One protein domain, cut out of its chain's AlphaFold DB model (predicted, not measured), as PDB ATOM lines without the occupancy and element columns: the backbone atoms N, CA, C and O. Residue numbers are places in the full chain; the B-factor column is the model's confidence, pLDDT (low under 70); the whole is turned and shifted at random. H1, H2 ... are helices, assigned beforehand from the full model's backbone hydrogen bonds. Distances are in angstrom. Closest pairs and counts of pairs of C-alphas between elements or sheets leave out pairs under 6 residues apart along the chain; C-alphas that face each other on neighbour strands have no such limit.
ATOM      1  N   GLY A  63      44.585   1.997  64.179       91.56
ATOM      2  CA  GLY A  63      44.433   0.814  65.032       91.56
ATOM      3  C   GLY A  63      43.054   0.722  65.697       91.56
ATOM      4  O   GLY A  63      42.429  -0.343  65.678       91.56
ATOM      5  N   ALA A  64      42.532   1.833  66.233       90.94
ATOM      6  CA  ALA A  64      41.187   1.862  66.808       90.94
ATOM      7  C   ALA A  64      40.108   1.666  65.732       90.94
ATOM      8  O   ALA A  64      39.164   0.898  65.938       90.94
ATOM      9  N   TRP A  65      40.285   2.278  64.559       91.94
ATOM     10  CA  TRP A  65      39.395   2.096  63.414       91.94
ATOM     11  C   TRP A  65      39.371   0.641  62.916       91.94
ATOM     12  O   TRP A  65      38.295   0.061  62.758       91.94
ATOM     13  N   VAL A  66      40.532  -0.003  62.757       92.50
ATOM     14  CA  VAL A  66      40.629  -1.423  62.375       92.50
ATOM     15  C   VAL A  66      39.962  -2.311  63.423       92.50
ATOM     16  O   VAL A  66      39.173  -3.189  63.069       92.50
ATOM     17  N   LYS A  67      40.202  -2.070  64.719       90.25
ATOM     18  CA  LYS A  67      39.542  -2.810  65.806       90.25
ATOM     19  C   LYS A  67      38.017  -2.658  65.750       90.25
ATOM     20  O   LYS A  67      37.299  -3.650  65.890       90.25
ATOM     21  N   GLN A  68      37.517  -1.448  65.494       89.50
ATOM     22  CA  GLN A  68      36.088  -1.187  65.314       89.50
ATOM     23  C   GLN A  68      35.521  -1.977  64.125       89.50
ATOM     24  O   GLN A  68      34.488  -2.635  64.270       89.50
ATOM     25  N   LYS A  69      36.195  -1.953  62.967       91.31
ATOM     26  CA  LYS A  69      35.764  -2.673  61.758       91.31
ATOM     27  C   LYS A  69      35.786  -4.186  61.951       91.31
ATOM     28  O   LYS A  69      34.803  -4.845  61.623       91.31
ATOM     29  N   ARG A  70      36.836  -4.729  62.575       90.62
ATOM     30  CA  ARG A  70      36.915  -6.151  62.943       90.62
ATOM     31  C   ARG A  70      35.746  -6.573  63.825       90.62
ATOM     32  O   ARG A  70      35.131  -7.595  63.542       90.62
ATOM     33  N   ARG A  71      35.393  -5.778  64.841       88.69
ATOM     34  CA  ARG A  71      34.231  -6.055  65.700       88.69
ATOM     35  C   ARG A  71      32.920  -6.018  64.910       88.69
ATOM     36  O   ARG A  71      32.107  -6.924  65.057       88.69
ATOM     37  N   HIS A  72      32.737  -5.037  64.031       88.81
ATOM     38  CA  HIS A  72      31.541  -4.921  63.189       88.81
ATOM     39  C   HIS A  72      31.355  -6.137  62.258       88.81
ATOM     40  O   HIS A  72      30.248  -6.639  62.086       88.81
ATOM     41  N   LEU A  73      32.457  -6.688  61.740       89.44
ATOM     42  CA  LEU A  73      32.463  -7.917  60.941       89.44
ATOM     43  C   LEU A  73      32.155  -9.194  61.739       89.44
ATOM     44  O   LEU A  73      32.108 -10.271  61.161       89.44
ATOM     45  N   THR A  74      31.950  -9.145  63.053       88.38
ATOM     46  CA  THR A  74      31.451 -10.326  63.780       88.38
ATOM     47  C   THR A  74      29.927 -10.446  63.716       88.38
ATOM     48  O   THR A  74      29.398 -11.557  63.791       88.38
ATOM     49  N   THR A  75      29.223  -9.331  63.493       89.44
ATOM     50  CA  THR A  75      27.757  -9.243  63.548       89.44
ATOM     51  C   THR A  75      27.074  -9.937  62.363       89.44
ATOM     52  O   THR A  75      25.998 -10.513  62.530       89.44
ATOM     53  N   TRP A  76      27.698  -9.974  61.174       87.00
ATOM     54  CA  TRP A  76      27.063 -10.513  59.954       87.00
ATOM     55  C   TRP A  76      26.594 -11.969  60.101       87.00
ATOM     56  O   TRP A  76      25.613 -12.375  59.473       87.00
ATOM     57  N   LYS A  77      27.257 -12.758  60.962       88.19
ATOM     58  CA  LYS A  77      26.919 -14.163  61.245       88.19
ATOM     59  C   LYS A  77      25.511 -14.332  61.814       88.19
ATOM     60  O   LYS A  77      24.942 -15.412  61.680       88.19
ATOM     61  N   TYR A  78      24.921 -13.279  62.369       90.56
ATOM     62  CA  TYR A  78      23.591 -13.305  62.979       90.56
ATOM     63  C   TYR A  78      22.486 -12.759  62.061       90.56
ATOM     64  O   TYR A  78      21.313 -12.801  62.413       90.56
ATOM     65  N   TYR A  79      22.820 -12.294  60.853       91.44
ATOM     66  CA  TYR A  79      21.815 -11.802  59.906       91.44
ATOM     67  C   TYR A  79      20.920 -12.915  59.362       91.44
ATOM     68  O   TYR A  79      21.357 -14.050  59.134       91.44
ATOM     69  N   ARG A  80      19.679 -12.552  59.022       91.38
ATOM     70  CA  ARG A  80      18.790 -13.401  58.219       91.38
ATOM     71  C   ARG A  80      19.466 -13.812  56.909       91.38
ATOM     72  O   ARG A  80      20.076 -12.987  56.225       91.38
ATOM     73  N   GLY A  81      19.274 -15.071  56.508       92.12
ATOM     74  CA  GLY A  81      19.939 -15.667  55.342       92.12
ATOM     75  C   GLY A  81      19.765 -14.879  54.037       92.12
ATOM     76  O   GLY A  81      20.701 -14.782  53.250       92.12
ATOM     77  N   ARG A  82      18.611 -14.230  53.826       92.06
ATOM     78  CA  ARG A  82      18.392 -13.359  52.654       92.06
ATOM     79  C   ARG A  82      19.388 -12.196  52.581       92.06
ATOM     80  O   ARG A  82      19.917 -11.926  51.513       92.06
ATOM     81  N   PHE A  83      19.669 -11.540  53.707       90.94
ATOM     82  CA  PHE A  83      20.558 -10.380  53.743       90.94
ATOM     83  C   PHE A  83      22.019 -10.805  53.668       90.94
ATOM     84  O   PHE A  83      22.793 -10.156  52.976       90.94
ATOM     85  N   LYS A  84      22.375 -11.941  54.283       91.88
ATOM     86  CA  LYS A  84      23.695 -12.561  54.091       91.88
ATOM     87  C   LYS A  84      23.970 -12.844  52.616       91.88
ATOM     88  O   LYS A  84      25.017 -12.456  52.116       91.88
ATOM     89  N   ARG A  85      23.013 -13.467  51.915       94.50
ATOM     90  CA  ARG A  85      23.134 -13.754  50.477       94.50
ATOM     91  C   ARG A  85      23.253 -12.481  49.648       94.50
ATOM     92  O   ARG A  85      24.155 -12.405  48.832       94.50
ATOM     93  N   LEU A  86      22.404 -11.478  49.882       93.69
ATOM     94  CA  LEU A  86      22.466 -10.209  49.145       93.69
ATOM     95  C   LEU A  86      23.819  -9.499  49.317       93.69
ATOM     96  O   LEU A  86      24.431  -9.114  48.326       93.69
ATOM     97  N   LEU A  87      24.309  -9.372  50.553       91.38
ATOM     98  CA  LEU A  87      25.604  -8.739  50.837       91.38
ATOM     99  C   LEU A  87      26.781  -9.553  50.278       91.38
ATOM    100  O   LEU A  87      27.740  -8.980  49.761       91.38
ATOM    101  N   GLY A  88      26.696 -10.885  50.356       92.62
ATOM    102  CA  GLY A  88      27.697 -11.793  49.803       92.62
ATOM    103  C   GLY A  88      27.763 -11.732  48.278       92.62
ATOM    104  O   GLY A  88      28.846 -11.561  47.735       92.62
ATOM    105  N   ILE A  89      26.616 -11.798  47.593       95.62
ATOM    106  CA  ILE A  89      26.523 -11.699  46.126       95.62
ATOM    107  C   ILE A  89      27.046 -10.349  45.645       95.62
ATOM    108  O   ILE A  89      27.795 -10.311  44.679       95.62
ATOM    109  N   TRP A  90      26.694  -9.258  46.332       93.50
ATOM    110  CA  TRP A  90      27.212  -7.929  46.015       93.50
ATOM    111  C   TRP A  90      28.742  -7.866  46.112       93.50
ATOM    112  O   TRP A  90      29.412  -7.419  45.188       93.50
ATOM    113  N   SER A  91      29.311  -8.358  47.214       92.81
ATOM    114  CA  SER A  91      30.768  -8.336  47.411       92.81
ATOM    115  C   SER A  91      31.486  -9.249  46.408       92.81
ATOM    116  O   SER A  91      32.543  -8.903  45.882       92.81
ATOM    117  N   LEU A  92      30.896 -10.412  46.114       94.88
ATOM    118  CA  LEU A  92      31.427 -11.370  45.151       94.88
ATOM    119  C   LEU A  92      31.374 -10.827  43.720       94.88
ATOM    120  O   LEU A  92      32.346 -10.983  42.989       94.88
ATOM    121  N   SER A  93      30.282 -10.171  43.314       95.62
ATOM    122  CA  SER A  93      30.166  -9.604  41.967       95.62
ATOM    123  C   SER A  93      31.192  -8.497  41.729       95.62
ATOM    124  O   SER A  93      31.781  -8.440  40.651       95.62
ATOM    125  N   GLN A  94      31.470  -7.672  42.744       94.75
ATOM    126  CA  GLN A  94      32.536  -6.672  42.691       94.75
ATOM    127  C   GLN A  94      33.911  -7.319  42.488       94.75
ATOM    128  O   GLN A  94      34.651  -6.905  41.599       94.75
ATOM    129  N   ALA A  95      34.246  -8.351  43.267       94.69
ATOM    130  CA  ALA A  95      35.523  -9.051  43.136       94.69
ATOM    131  C   ALA A  95      35.663  -9.754  41.773       94.69
ATOM    132  O   ALA A  95      36.669  -9.577  41.085       94.69
ATOM    133  N   LEU A  96      34.635 -10.500  41.352       96.50
ATOM    134  CA  LEU A  96      34.628 -11.220  40.076       96.50
ATOM    135  C   LEU A  96      34.750 -10.282  38.877       96.50
ATOM    136  O   LEU A  96      35.428 -10.634  37.918       96.50
ATOM    137  N   PHE A  97      34.153  -9.089  38.934       97.12
ATOM    138  CA  PHE A  97      34.295  -8.100  37.867       97.12
ATOM    139  C   PHE A  97      35.769  -7.775  37.591       97.12
ATOM    140  O   PHE A  97      36.213  -7.860  36.450       97.12
ATOM    141  N   TYR A  98      36.544  -7.451  38.631       95.38
ATOM    142  CA  TYR A  98      37.956  -7.104  38.465       95.38
ATOM    143  C   TYR A  98      38.830  -8.313  38.115       95.38
ATOM    144  O   TYR A  98      39.767  -8.170  37.333       95.38
ATOM    145  N   VAL A  99      38.505  -9.503  38.634       96.19
ATOM    146  CA  VAL A  99      39.188 -10.750  38.249       96.19
ATOM    147  C   VAL A  99      38.984 -11.034  36.762       96.19
ATOM    148  O   VAL A  99      39.960 -11.222  36.042       96.19
ATOM    149  N   PHE A 100      37.743 -11.012  36.272       97.06
ATOM    150  CA  PHE A 100      37.466 -11.257  34.858       97.06
ATOM    151  C   PHE A 100      38.023 -10.160  33.956       97.06
ATOM    152  O   PHE A 100      38.548 -10.471  32.893       97.06
ATOM    153  N   PHE A 101      37.987  -8.900  34.390       96.88
ATOM    154  CA  PHE A 101      38.636  -7.814  33.665       96.88
ATOM    155  C   PHE A 101      40.146  -8.060  33.504       96.88
ATOM    156  O   PHE A 101      40.665  -7.956  32.394       96.88
ATOM    157  N   ALA A 102      40.843  -8.461  34.573       96.12
ATOM    158  CA  ALA A 102      42.265  -8.800  34.506       96.12
ATOM    159  C   ALA A 102      42.532 -10.006  33.591       96.12
ATOM    160  O   ALA A 102      43.454  -9.967  32.782       96.12
ATOM    161  N   VAL A 103      41.700 -11.050  33.664       97.44
ATOM    162  CA  VAL A 103      41.802 -12.220  32.777       97.44
ATOM    163  C   VAL A 103      41.637 -11.819  31.307       97.44
ATOM    164  O   VAL A 103      42.436 -12.242  30.478       97.44
ATOM    165  N   LEU A 104      40.663 -10.967  30.972       96.94
ATOM    166  CA  LEU A 104      40.461 -10.490  29.597       96.94
ATOM    167  C   LEU A 104      41.670  -9.713  29.059       96.94
ATOM    168  O   LEU A 104      42.016  -9.867  27.888       96.94
ATOM    169  N   LEU A 105      42.325  -8.913  29.907       96.31
ATOM    170  CA  LEU A 105      43.560  -8.216  29.540       96.31
ATOM    171  C   LEU A 105      44.718  -9.192  29.301       96.31
ATOM    172  O   LEU A 105      45.429  -9.055  28.310       96.31
ATOM    173  N   LEU A 106      44.889 -10.189  30.174       97.00
ATOM    174  CA  LEU A 106      45.956 -11.191  30.055       97.00
ATOM    175  C   LEU A 106      45.792 -12.090  28.825       97.00
ATOM    176  O   LEU A 106      46.782 -12.478  28.215       97.00
ATOM    177  N   LEU A 107      44.550 -12.394  28.443       97.00
ATOM    178  CA  LEU A 107      44.239 -13.153  27.231       97.00
ATOM    179  C   LEU A 107      44.361 -12.318  25.945       97.00
ATOM    180  O   LEU A 107      44.139 -12.848  24.859       97.00
ATOM    181  N   GLY A 108      44.683 -11.023  26.046       94.75
ATOM    182  CA  GLY A 108      44.827 -10.144  24.885       94.75
ATOM    183  C   GLY A 108      43.516  -9.907  24.133       94.75
ATOM    184  O   GLY A 108      43.537  -9.675  22.924       94.75
ATOM    185  N   TYR A 109      42.367  -9.980  24.816       94.88
ATOM    186  CA  TYR A 109      41.079  -9.693  24.185       94.88
ATOM    187  C   TYR A 109      41.020  -8.235  23.711       94.88
ATOM    188  O   TYR A 109      41.720  -7.369  24.239       94.88
ATOM    189  N   ASN A 110      40.156  -7.946  22.732       96.31
ATOM    190  CA  ASN A 110      40.052  -6.629  22.104       96.31
ATOM    191  C   ASN A 110      40.001  -5.497  23.150       96.31
ATOM    192  O   ASN A 110      39.044  -5.383  23.921       96.31
ATOM    193  N   ILE A 111      41.031  -4.644  23.145       95.50
ATOM    194  CA  ILE A 111      41.227  -3.602  24.160       95.50
ATOM    195  C   ILE A 111      40.101  -2.565  24.168       95.50
ATOM    196  O   ILE A 111      39.760  -2.042  25.227       95.50
ATOM    197  N   ILE A 112      39.482  -2.307  23.013       96.88
ATOM    198  CA  ILE A 112      38.368  -1.366  22.877       96.88
ATOM    199  C   ILE A 112      37.135  -1.932  23.585       96.88
ATOM    200  O   ILE A 112      36.497  -1.224  24.362       96.88
ATOM    201  N   ILE A 113      36.829  -3.219  23.382       96.31
ATOM    202  CA  ILE A 113      35.694  -3.882  24.043       96.31
ATOM    203  C   ILE A 113      35.944  -3.989  25.550       96.31
ATOM    204  O   ILE A 113      35.107  -3.568  26.351       96.31
ATOM    205  N   THR A 114      37.109  -4.504  25.948       96.56
ATOM    206  CA  THR A 114      37.482  -4.682  27.360       96.56
ATOM    207  C   THR A 114      37.491  -3.343  28.106       96.56
ATOM    208  O   THR A 114      36.891  -3.219  29.176       96.56
ATOM    209  N   GLY A 115      38.100  -2.308  27.515       96.81
ATOM    210  CA  GLY A 115      38.099  -0.948  28.050       96.81
ATOM    211  C   GLY A 115      36.701  -0.326  28.097       96.81
ATOM    212  O   GLY A 115      36.352   0.315  29.088       96.81
ATOM    213  N   GLY A 116      35.866  -0.575  27.084       97.56
ATOM    214  CA  GLY A 116      34.475  -0.125  27.042       97.56
ATOM    215  C   GLY A 116      33.625  -0.687  28.186       97.56
ATOM    216  O   GLY A 116      32.871   0.057  28.814       97.56
ATOM    217  N   ILE A 117      33.794  -1.970  28.525       96.94
ATOM    218  CA  ILE A 117      33.109  -2.607  29.663       96.94
ATOM    219  C   ILE A 117      33.535  -1.966  30.990       96.94
ATOM    220  O   ILE A 117      32.684  -1.658  31.832       96.94
ATOM    221  N   LEU A 118      34.838  -1.725  31.181       96.62
ATOM    222  CA  LEU A 118      35.340  -1.038  32.374       96.62
ATOM    223  C   LEU A 118      34.770   0.378  32.484       96.62
ATOM    224  O   LEU A 118      34.291   0.762  33.553       96.62
ATOM    225  N   LEU A 119      34.787   1.130  31.382       97.06
ATOM    226  CA  LEU A 119      34.272   2.493  31.332       97.06
ATOM    227  C   LEU A 119      32.784   2.535  31.688       97.06
ATOM    228  O   LEU A 119      32.395   3.297  32.573       97.06
ATOM    229  N   LEU A 120      31.964   1.677  31.072       97.38
ATOM    230  CA  LEU A 120      30.531   1.576  31.360       97.38
ATOM    231  C   LEU A 120      30.277   1.327  32.850       97.38
ATOM    232  O   LEU A 120      29.418   1.965  33.464       97.38
ATOM    233  N   ARG A 121      31.048   0.417  33.446       95.88
ATOM    234  CA  ARG A 121      30.929   0.063  34.857       95.88
ATOM    235  C   ARG A 121      31.343   1.214  35.776       95.88
ATOM    236  O   ARG A 121      30.617   1.501  36.727       95.88
ATOM    237  N   ILE A 122      32.462   1.891  35.498       95.38
ATOM    238  CA  ILE A 122      32.920   3.053  36.282       95.38
ATOM    239  C   ILE A 122      31.906   4.195  36.184       95.38
ATOM    240  O   ILE A 122      31.525   4.754  37.209       95.38
ATOM    241  N   VAL A 123      31.418   4.512  34.983       96.69
ATOM    242  CA  VAL A 123      30.417   5.569  34.777       96.69
ATOM    243  C   VAL A 123      29.127   5.243  35.526       96.69
ATOM    244  O   VAL A 123      28.637   6.078  36.283       96.69
ATOM    245  N   SER A 124      28.614   4.017  35.396       96.31
ATOM    246  CA  SER A 124      27.405   3.578  36.110       96.31
ATOM    247  C   SER A 124      27.573   3.690  37.629       96.31
ATOM    248  O   SER A 124      26.704   4.225  38.319       96.31
ATOM    249  N   TYR A 125      28.721   3.248  38.151       95.19
ATOM    250  CA  TYR A 125      29.062   3.354  39.568       95.19
ATOM    251  C   TYR A 125      29.122   4.812  40.050       95.19
ATOM    252  O   TYR A 125      28.540   5.145  41.087       95.19
ATOM    253  N   LEU A 126      29.776   5.699  39.294       95.81
ATOM    254  CA  LEU A 126      29.884   7.119  39.628       95.81
ATOM    255  C   LEU A 126      28.525   7.825  39.573       95.81
ATOM    256  O   LEU A 126      28.228   8.626  40.454       95.81
ATOM    257  N   LEU A 127      27.673   7.510  38.594       96.50
ATOM    258  CA  LEU A 127      26.326   8.079  38.498       96.50
ATOM    259  C   LEU A 127      25.470   7.701  39.710       96.50
ATOM    260  O   LEU A 127      24.907   8.583  40.360       96.50
ATOM    261  N   ILE A 128      25.431   6.413  40.063       95.25
ATOM    262  CA  ILE A 128      24.694   5.931  41.240       95.25
ATOM    263  C   ILE A 128      25.246   6.585  42.511       95.25
ATOM    264  O   ILE A 128      24.479   7.117  43.315       95.25
ATOM    265  N   THR A 129      26.573   6.616  42.664       94.88
ATOM    266  CA  THR A 129      27.232   7.232  43.822       94.88
ATOM    267  C   THR A 129      26.893   8.718  43.926       94.88
ATOM    268  O   THR A 129      26.521   9.178  45.002       94.88
ATOM    269  N   LYS A 130      26.925   9.463  42.813       95.44
ATOM    270  CA  LYS A 130      26.553  10.886  42.757       95.44
ATOM    271  C   LYS A 130      25.097  11.110  43.165       95.44
ATOM    272  O   LYS A 130      24.813  12.026  43.934       95.44
ATOM    273  N   MET A 131      24.174  10.273  42.691       94.50
ATOM    274  CA  MET A 131      22.762  10.353  43.078       94.50
ATOM    275  C   MET A 131      22.569  10.100  44.579       94.50
ATOM    276  O   MET A 131      21.836  10.841  45.233       94.50
ATOM    277  N   SER A 132      23.243   9.091  45.141       93.25
ATOM    278  CA  SER A 132      23.211   8.810  46.581       93.25
ATOM    279  C   SER A 132      23.818   9.946  47.403       93.25
ATOM    280  O   SER A 132      23.231  10.370  48.392       93.25
ATOM    281  N   MET A 133      24.956  10.479  46.965       93.00
ATOM    282  CA  MET A 133      25.660  11.603  47.581       93.00
ATOM    283  C   MET A 133      24.799  12.864  47.655       93.00
ATOM    284  O   MET A 133      24.700  13.487  48.709       93.00
ATOM    285  N   ASN A 134      24.099  13.190  46.566       91.75
ATOM    286  CA  ASN A 134      23.171  14.317  46.538       91.75
ATOM    287  C   ASN A 134      22.009  14.135  47.523       91.75
ATOM    288  O   ASN A 134      21.625  15.098  48.177       91.75
ATOM    289  N   ARG A 135      21.476  12.912  47.660       91.25
ATOM    290  CA  ARG A 135      20.412  12.608  48.634       91.25
ATOM    291  C   ARG A 135      20.891  12.651  50.084       91.25
ATOM    292  O   ARG A 135      20.103  12.967  50.958       91.25
ATOM    293  N   LEU A 136      22.156  12.316  50.336       89.81
ATOM    294  CA  LEU A 136      22.748  12.279  51.679       89.81
ATOM    295  C   LEU A 136      23.480  13.575  52.053       89.81
ATOM    296  O   LEU A 136      24.116  13.633  53.101       89.81
ATOM    297  N   ASN A 137      23.393  14.612  51.215       90.44
ATOM    298  CA  ASN A 137      24.109  15.876  51.380       90.44
ATOM    299  C   ASN A 137      25.628  15.710  51.617       90.44
ATOM    300  O   ASN A 137      26.242  16.479  52.352       90.44
ATOM    301  N   GLU A 138      26.242  14.710  50.983       87.44
ATOM    302  CA  GLU A 138      27.676  14.423  51.089       87.44
ATOM    303  C   GLU A 138      28.311  14.571  49.709       87.44
ATOM    304  O   GLU A 138      28.012  13.788  48.817       87.44
ATOM    305  N   ARG A 139      29.167  15.579  49.496       83.12
ATOM    306  CA  ARG A 139      29.655  15.950  48.150       83.12
ATOM    307  C   ARG A 139      31.127  15.635  47.895       83.12
ATOM    308  O   ARG A 139      31.567  15.731  46.753       83.12
ATOM    309  N   LYS A 140      31.899  15.245  48.913       87.44
ATOM    310  CA  LYS A 140      33.371  15.247  48.822       87.44
ATOM    311  C   LYS A 140      33.988  13.911  48.395       87.44
ATOM    312  O   LYS A 140      35.189  13.844  48.167       87.44
ATOM    313  N   LEU A 141      33.186  12.855  48.261       88.19
ATOM    314  CA  LEU A 141      33.686  11.483  48.095       88.19
ATOM    315  C   LEU A 141      33.649  10.934  46.662       88.19
ATOM    316  O   LEU A 141      34.161   9.843  46.436       88.19
ATOM    317  N   LEU A 142      33.080  11.655  45.691       92.69
ATOM    318  CA  LEU A 142      32.737  11.074  44.386       92.69
ATOM    319  C   LEU A 142      33.967  10.609  43.596       92.69
ATOM    320  O   LEU A 142      33.969   9.516  43.049       92.69
ATOM    321  N   VAL A 143      35.017  11.430  43.548       89.19
ATOM    322  CA  VAL A 143      36.253  11.096  42.816       89.19
ATOM    323  C   VAL A 143      37.074  10.047  43.569       89.19
ATOM    324  O   VAL A 143      37.749   9.227  42.957       89.19
ATOM    325  N   PHE A 144      36.989  10.039  44.900       92.19
ATOM    326  CA  PHE A 144      37.695   9.074  45.740       92.19
ATOM    327  C   PHE A 144      37.004   7.701  45.778       92.19
ATOM    328  O   PHE A 144      37.643   6.698  46.096       92.19
ATOM    329  N   SER A 145      35.713   7.622  45.443       93.56
ATOM    330  CA  SER A 145      34.919   6.405  45.618       93.56
ATOM    331  C   SER A 145      35.419   5.189  44.818       93.56
ATOM    332  O   SER A 145      35.431   4.109  45.408       93.56
ATOM    333  N   PRO A 146      35.927   5.297  43.569       92.19
ATOM    334  CA  PRO A 146      36.466   4.134  42.853       92.19
ATOM    335  C   PRO A 146      37.730   3.569  43.514       92.19
ATOM    336  O   PRO A 146      37.890   2.355  43.627       92.19
ATOM    337  N   ILE A 147      38.609   4.450  44.007       94.00
ATOM    338  CA  ILE A 147      39.822   4.057  44.740       94.00
ATOM    339  C   ILE A 147      39.428   3.396  46.065       94.00
ATOM    340  O   ILE A 147      39.951   2.339  46.421       94.00
ATOM    341  N   ALA A 148      38.463   3.986  46.775       93.44
ATOM    342  CA  ALA A 148      37.932   3.422  48.007       93.44
ATOM    343  C   ALA A 148      37.306   2.042  47.776       93.44
ATOM    344  O   ALA A 148      37.487   1.150  48.596       93.44
ATOM    345  N   GLU A 149      36.596   1.831  46.669       93.50
ATOM    346  CA  GLU A 149      36.005   0.538  46.342       93.50
ATOM    347  C   GLU A 149      37.075  -0.550  46.182       93.50
ATOM    348  O   GLU A 149      36.976  -1.588  46.835       93.50
ATOM    349  N   LEU A 150      38.117  -0.296  45.383       94.06
ATOM    350  CA  LEU A 150      39.245  -1.221  45.214       94.06
ATOM    351  C   LEU A 150      39.904  -1.557  46.554       94.06
ATOM    352  O   LEU A 150      40.134  -2.726  46.868       94.06
ATOM    353  N   PHE A 151      40.141  -0.535  47.378       95.19
ATOM    354  CA  PHE A 151      40.662  -0.721  48.725       95.19
ATOM    355  C   PHE A 151      39.739  -1.608  49.575       95.19
ATOM    356  O   PHE A 151      40.208  -2.550  50.209       95.19
ATOM    357  N   LEU A 152      38.426  -1.355  49.575       94.12
ATOM    358  CA  LEU A 152      37.457  -2.091  50.395       94.12
ATOM    359  C   LEU A 152      37.263  -3.546  49.944       94.12
ATOM    360  O   LEU A 152      37.072  -4.408  50.807       94.12
ATOM    361  N   ILE A 153      37.350  -3.824  48.638       94.56
ATOM    362  CA  ILE A 153      37.294  -5.183  48.072       94.56
ATOM    363  C   ILE A 153      38.421  -6.055  48.627       94.56
ATOM    364  O   ILE A 153      38.206  -7.239  48.853       94.56
ATOM    365  N   ILE A 154      39.596  -5.482  48.893       94.50
ATOM    366  CA  ILE A 154      40.732  -6.204  49.480       94.50
ATOM    367  C   ILE A 154      40.652  -6.178  51.012       94.50
ATOM    368  O   ILE A 154      40.804  -7.201  51.683       94.50
ATOM    369  N   PHE A 155      40.367  -5.010  51.585       95.06
ATOM    370  CA  PHE A 155      40.413  -4.772  53.024       95.06
ATOM    371  C   PHE A 155      39.412  -5.627  53.814       95.06
ATOM    372  O   PHE A 155      39.777  -6.214  54.837       95.06
ATOM    373  N   TYR A 156      38.153  -5.732  53.369       93.12
ATOM    374  CA  TYR A 156      37.135  -6.484  54.112       93.12
ATOM    375  C   TYR A 156      37.376  -8.004  54.134       93.12
ATOM    376  O   TYR A 156      37.238  -8.588  55.218       93.12
ATOM    377  N   PRO A 157      37.758  -8.667  53.023       92.06
ATOM    378  CA  PRO A 157      38.183 -10.065  53.055       92.06
ATOM    379  C   PRO A 157      39.394 -10.306  53.956       92.06
ATOM    380  O   PRO A 157      39.351 -11.228  54.768       92.06
ATOM    381  N   VAL A 158      40.419  -9.445  53.902       93.25
ATOM    382  CA  VAL A 158      41.596  -9.551  54.784       93.25
ATOM    383  C   VAL A 158      41.186  -9.465  56.255       93.25
ATOM    384  O   VAL A 158      41.534 -10.342  57.043       93.25
ATOM    385  N   LEU A 159      40.380  -8.469  56.642       92.62
ATOM    386  CA  LEU A 159      39.892  -8.369  58.022       92.62
ATOM    387  C   LEU A 159      39.026  -9.562  58.440       92.62
ATOM    388  O   LEU A 159      39.087  -9.996  59.593       92.62
ATOM    389  N   SER A 160      38.212 -10.084  57.523       89.75
ATOM    390  CA  SER A 160      37.369 -11.251  57.783       89.75
ATOM    391  C   SER A 160      38.218 -12.496  58.026       89.75
ATOM    392  O   SER A 160      37.945 -13.226  58.978       89.75
ATOM    393  N   LEU A 161      39.280 -12.693  57.241       90.75
ATOM    394  CA  LEU A 161      40.246 -13.777  57.412       90.75
ATOM    395  C   LEU A 161      40.989 -13.652  58.749       90.75
ATOM    396  O   LEU A 161      41.048 -14.605  59.524       90.75
ATOM    397  N   VAL A 162      41.464 -12.451  59.086       90.62
ATOM    398  CA  VAL A 162      42.093 -12.180  60.387       90.62
ATOM    399  C   VAL A 162      41.139 -12.497  61.541       90.62
ATOM    400  O   VAL A 162      41.575 -13.029  62.555       90.62
ATOM    401  N   ASN A 163      39.839 -12.228  61.414       88.69
ATOM    402  CA  ASN A 163      38.848 -12.574  62.438       88.69
ATOM    403  C   ASN A 163      38.589 -14.084  62.583       88.69
ATOM    404  O   ASN A 163      38.084 -14.506  63.627       88.69
ATOM    405  N   VAL A 164      38.892 -14.890  61.561       86.38
ATOM    406  CA  VAL A 164      38.845 -16.359  61.655       86.38
ATOM    407  C   VAL A 164      39.995 -16.861  62.530       86.38
ATOM    408  O   VAL A 164      39.760 -17.676  63.419       86.38
ATOM    409  N   PHE A 165      41.204 -16.325  62.338       86.94
ATOM    410  CA  PHE A 165      42.405 -16.750  63.072       86.94
ATOM    411  C   PHE A 165      42.581 -16.070  64.437       86.94
ATOM    412  O   PHE A 165      43.075 -16.670  65.386       86.94
ATOM    413  N   SER A 166      42.157 -14.814  64.563       81.75
ATOM    414  CA  SER A 166      42.290 -13.987  65.762       81.75
ATOM    415  C   SER A 166      40.905 -13.520  66.203       81.75
ATOM    416  O   SER A 166      40.318 -12.592  65.634       81.75
ATOM    417  N   LYS A 167      40.365 -14.170  67.238       73.50
ATOM    418  CA  LYS A 167      39.066 -13.793  67.808       73.50
ATOM    419  C   LYS A 167      39.163 -12.405  68.442       73.50
ATOM    420  O   LYS A 167      40.046 -12.131  69.250       73.50
ATOM    421  N   THR A 168      38.237 -11.518  68.091       67.31
ATOM    422  CA  THR A 168      38.098 -10.232  68.779       67.31
ATOM    423  C   THR A 168      37.617 -10.492  70.209       67.31
ATOM    424  O   THR A 168      36.571 -11.117  70.386       67.31
ATOM    425  N   ASN A 169      38.384 -10.045  71.209       57.00
ATOM    426  CA  ASN A 169      38.071 -10.243  72.628       57.00
ATOM    427  C   ASN A 169      36.661  -9.752  73.004       57.00
ATOM    428  O   ASN A 169      36.142  -8.804  72.408       57.00
ATOM    429  N   LYS A 170      36.076 -10.423  74.012       56.00
ATOM    430  CA  LYS A 170      34.810 -10.062  74.675       56.00
ATOM    431  C   LYS A 170      34.853  -8.607  75.173       56.00
ATOM    432  O   LYS A 170      35.938  -8.051  75.348       56.00
ATOM    433  N   TRP A 171      33.671  -8.011  75.356       52.41
ATOM    434  CA  TRP A 171      33.488  -6.678  75.947       52.41
ATOM    435  C   TRP A 171      34.442  -6.473  77.135       52.41
ATOM    436  O   TRP A 171      34.523  -7.342  78.002       52.41
ATOM    437  N   LYS A 172      35.191  -5.365  77.113       42.66
ATOM    438  CA  LYS A 172      35.859  -4.834  78.303       42.66
ATOM    439  C   LYS A 172      34.896  -3.889  78.993       42.66
ATOM    440  O   LYS A 172      34.190  -3.182  78.235       42.66
TER     441      LYS A 172
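AT A GLANCE: This is residues 63 to 172 of the 172 residues of an uncharacterized protein of Bacteroidetes bacterium (UniProt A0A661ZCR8). What shape do these atoms draw? The long helices H2 and H3 make an open helical hairpin, a V with its point at their link; H4 bridges the V's open side from H3 to H2, and H1 crosses the later part of H4. What is printed? The printed part has 110 residues with four named helices, in the order H1, H2, H3, H4, and no named strand: it is all helix. How drawn together is it? It is loose, with a radius of gyration of the C-alphas of 17.2 A and spans of 55 by 38 by 31 A.

HOW THE PARTS SIT: What does the first helix meet? H1, residues 63 to 78, touches H4, residues 145 to 165, with residues 69 to 74 alone, about perpendicular at 73 degrees; the closest C-alphas, of Arg 70 and Leu 159, are 6.2 A apart. How do the next two stand? H2, residues 81 to 106, and H3, residues 111 to 135, form a hairpin, opposite ways at a steep tilt of 36 degrees, only just beyond shallow. Residues 101 to 105 of H2 alone touch H3; the closest C-alphas, of Leu 104 and Thr 114, are 6.9 A apart. Which helix is the hub? H4 is, touching three helices: with residue 153 alone it only just touches H2, with 3 pairs of C-alphas within 8 A, the closest those of Ala 95 and Ile 153 at 6.5 A. With residues 145 to 146 alone it touches H3, about perpendicular at 87 degrees; the closest C-alphas, of Ile 122 and Pro 146, are 7.5 A apart. Are the backbones paired? Every O i to N i+4 pair is within hydrogen-bond range in H3, but 7 of 12 in H1, 21 of 22 in H2 and 16 of 17 in H4.

IN THESE COORDINATES: Where does H1 begin? Its C-alpha 63 is at (44.433, 0.814, 65.032), and it is 25.3 A long from first to last C-alpha. How long are the others? H2 measures 36.6 A, H3 36.0 A and H4 29.9 A, with a kink of 28 degrees near residue 152 of H4 and its C-alpha 165 at (42.405, -16.750, 63.072).

THE WHOLE: How far does it reach? The two C-alphas farthest apart, of Asn 110 and Lys 172, are 56.4 A apart. Is anything missing or uncertain? The printed part has no cut and no long link; residues 168 to 172 have pLDDT under 70.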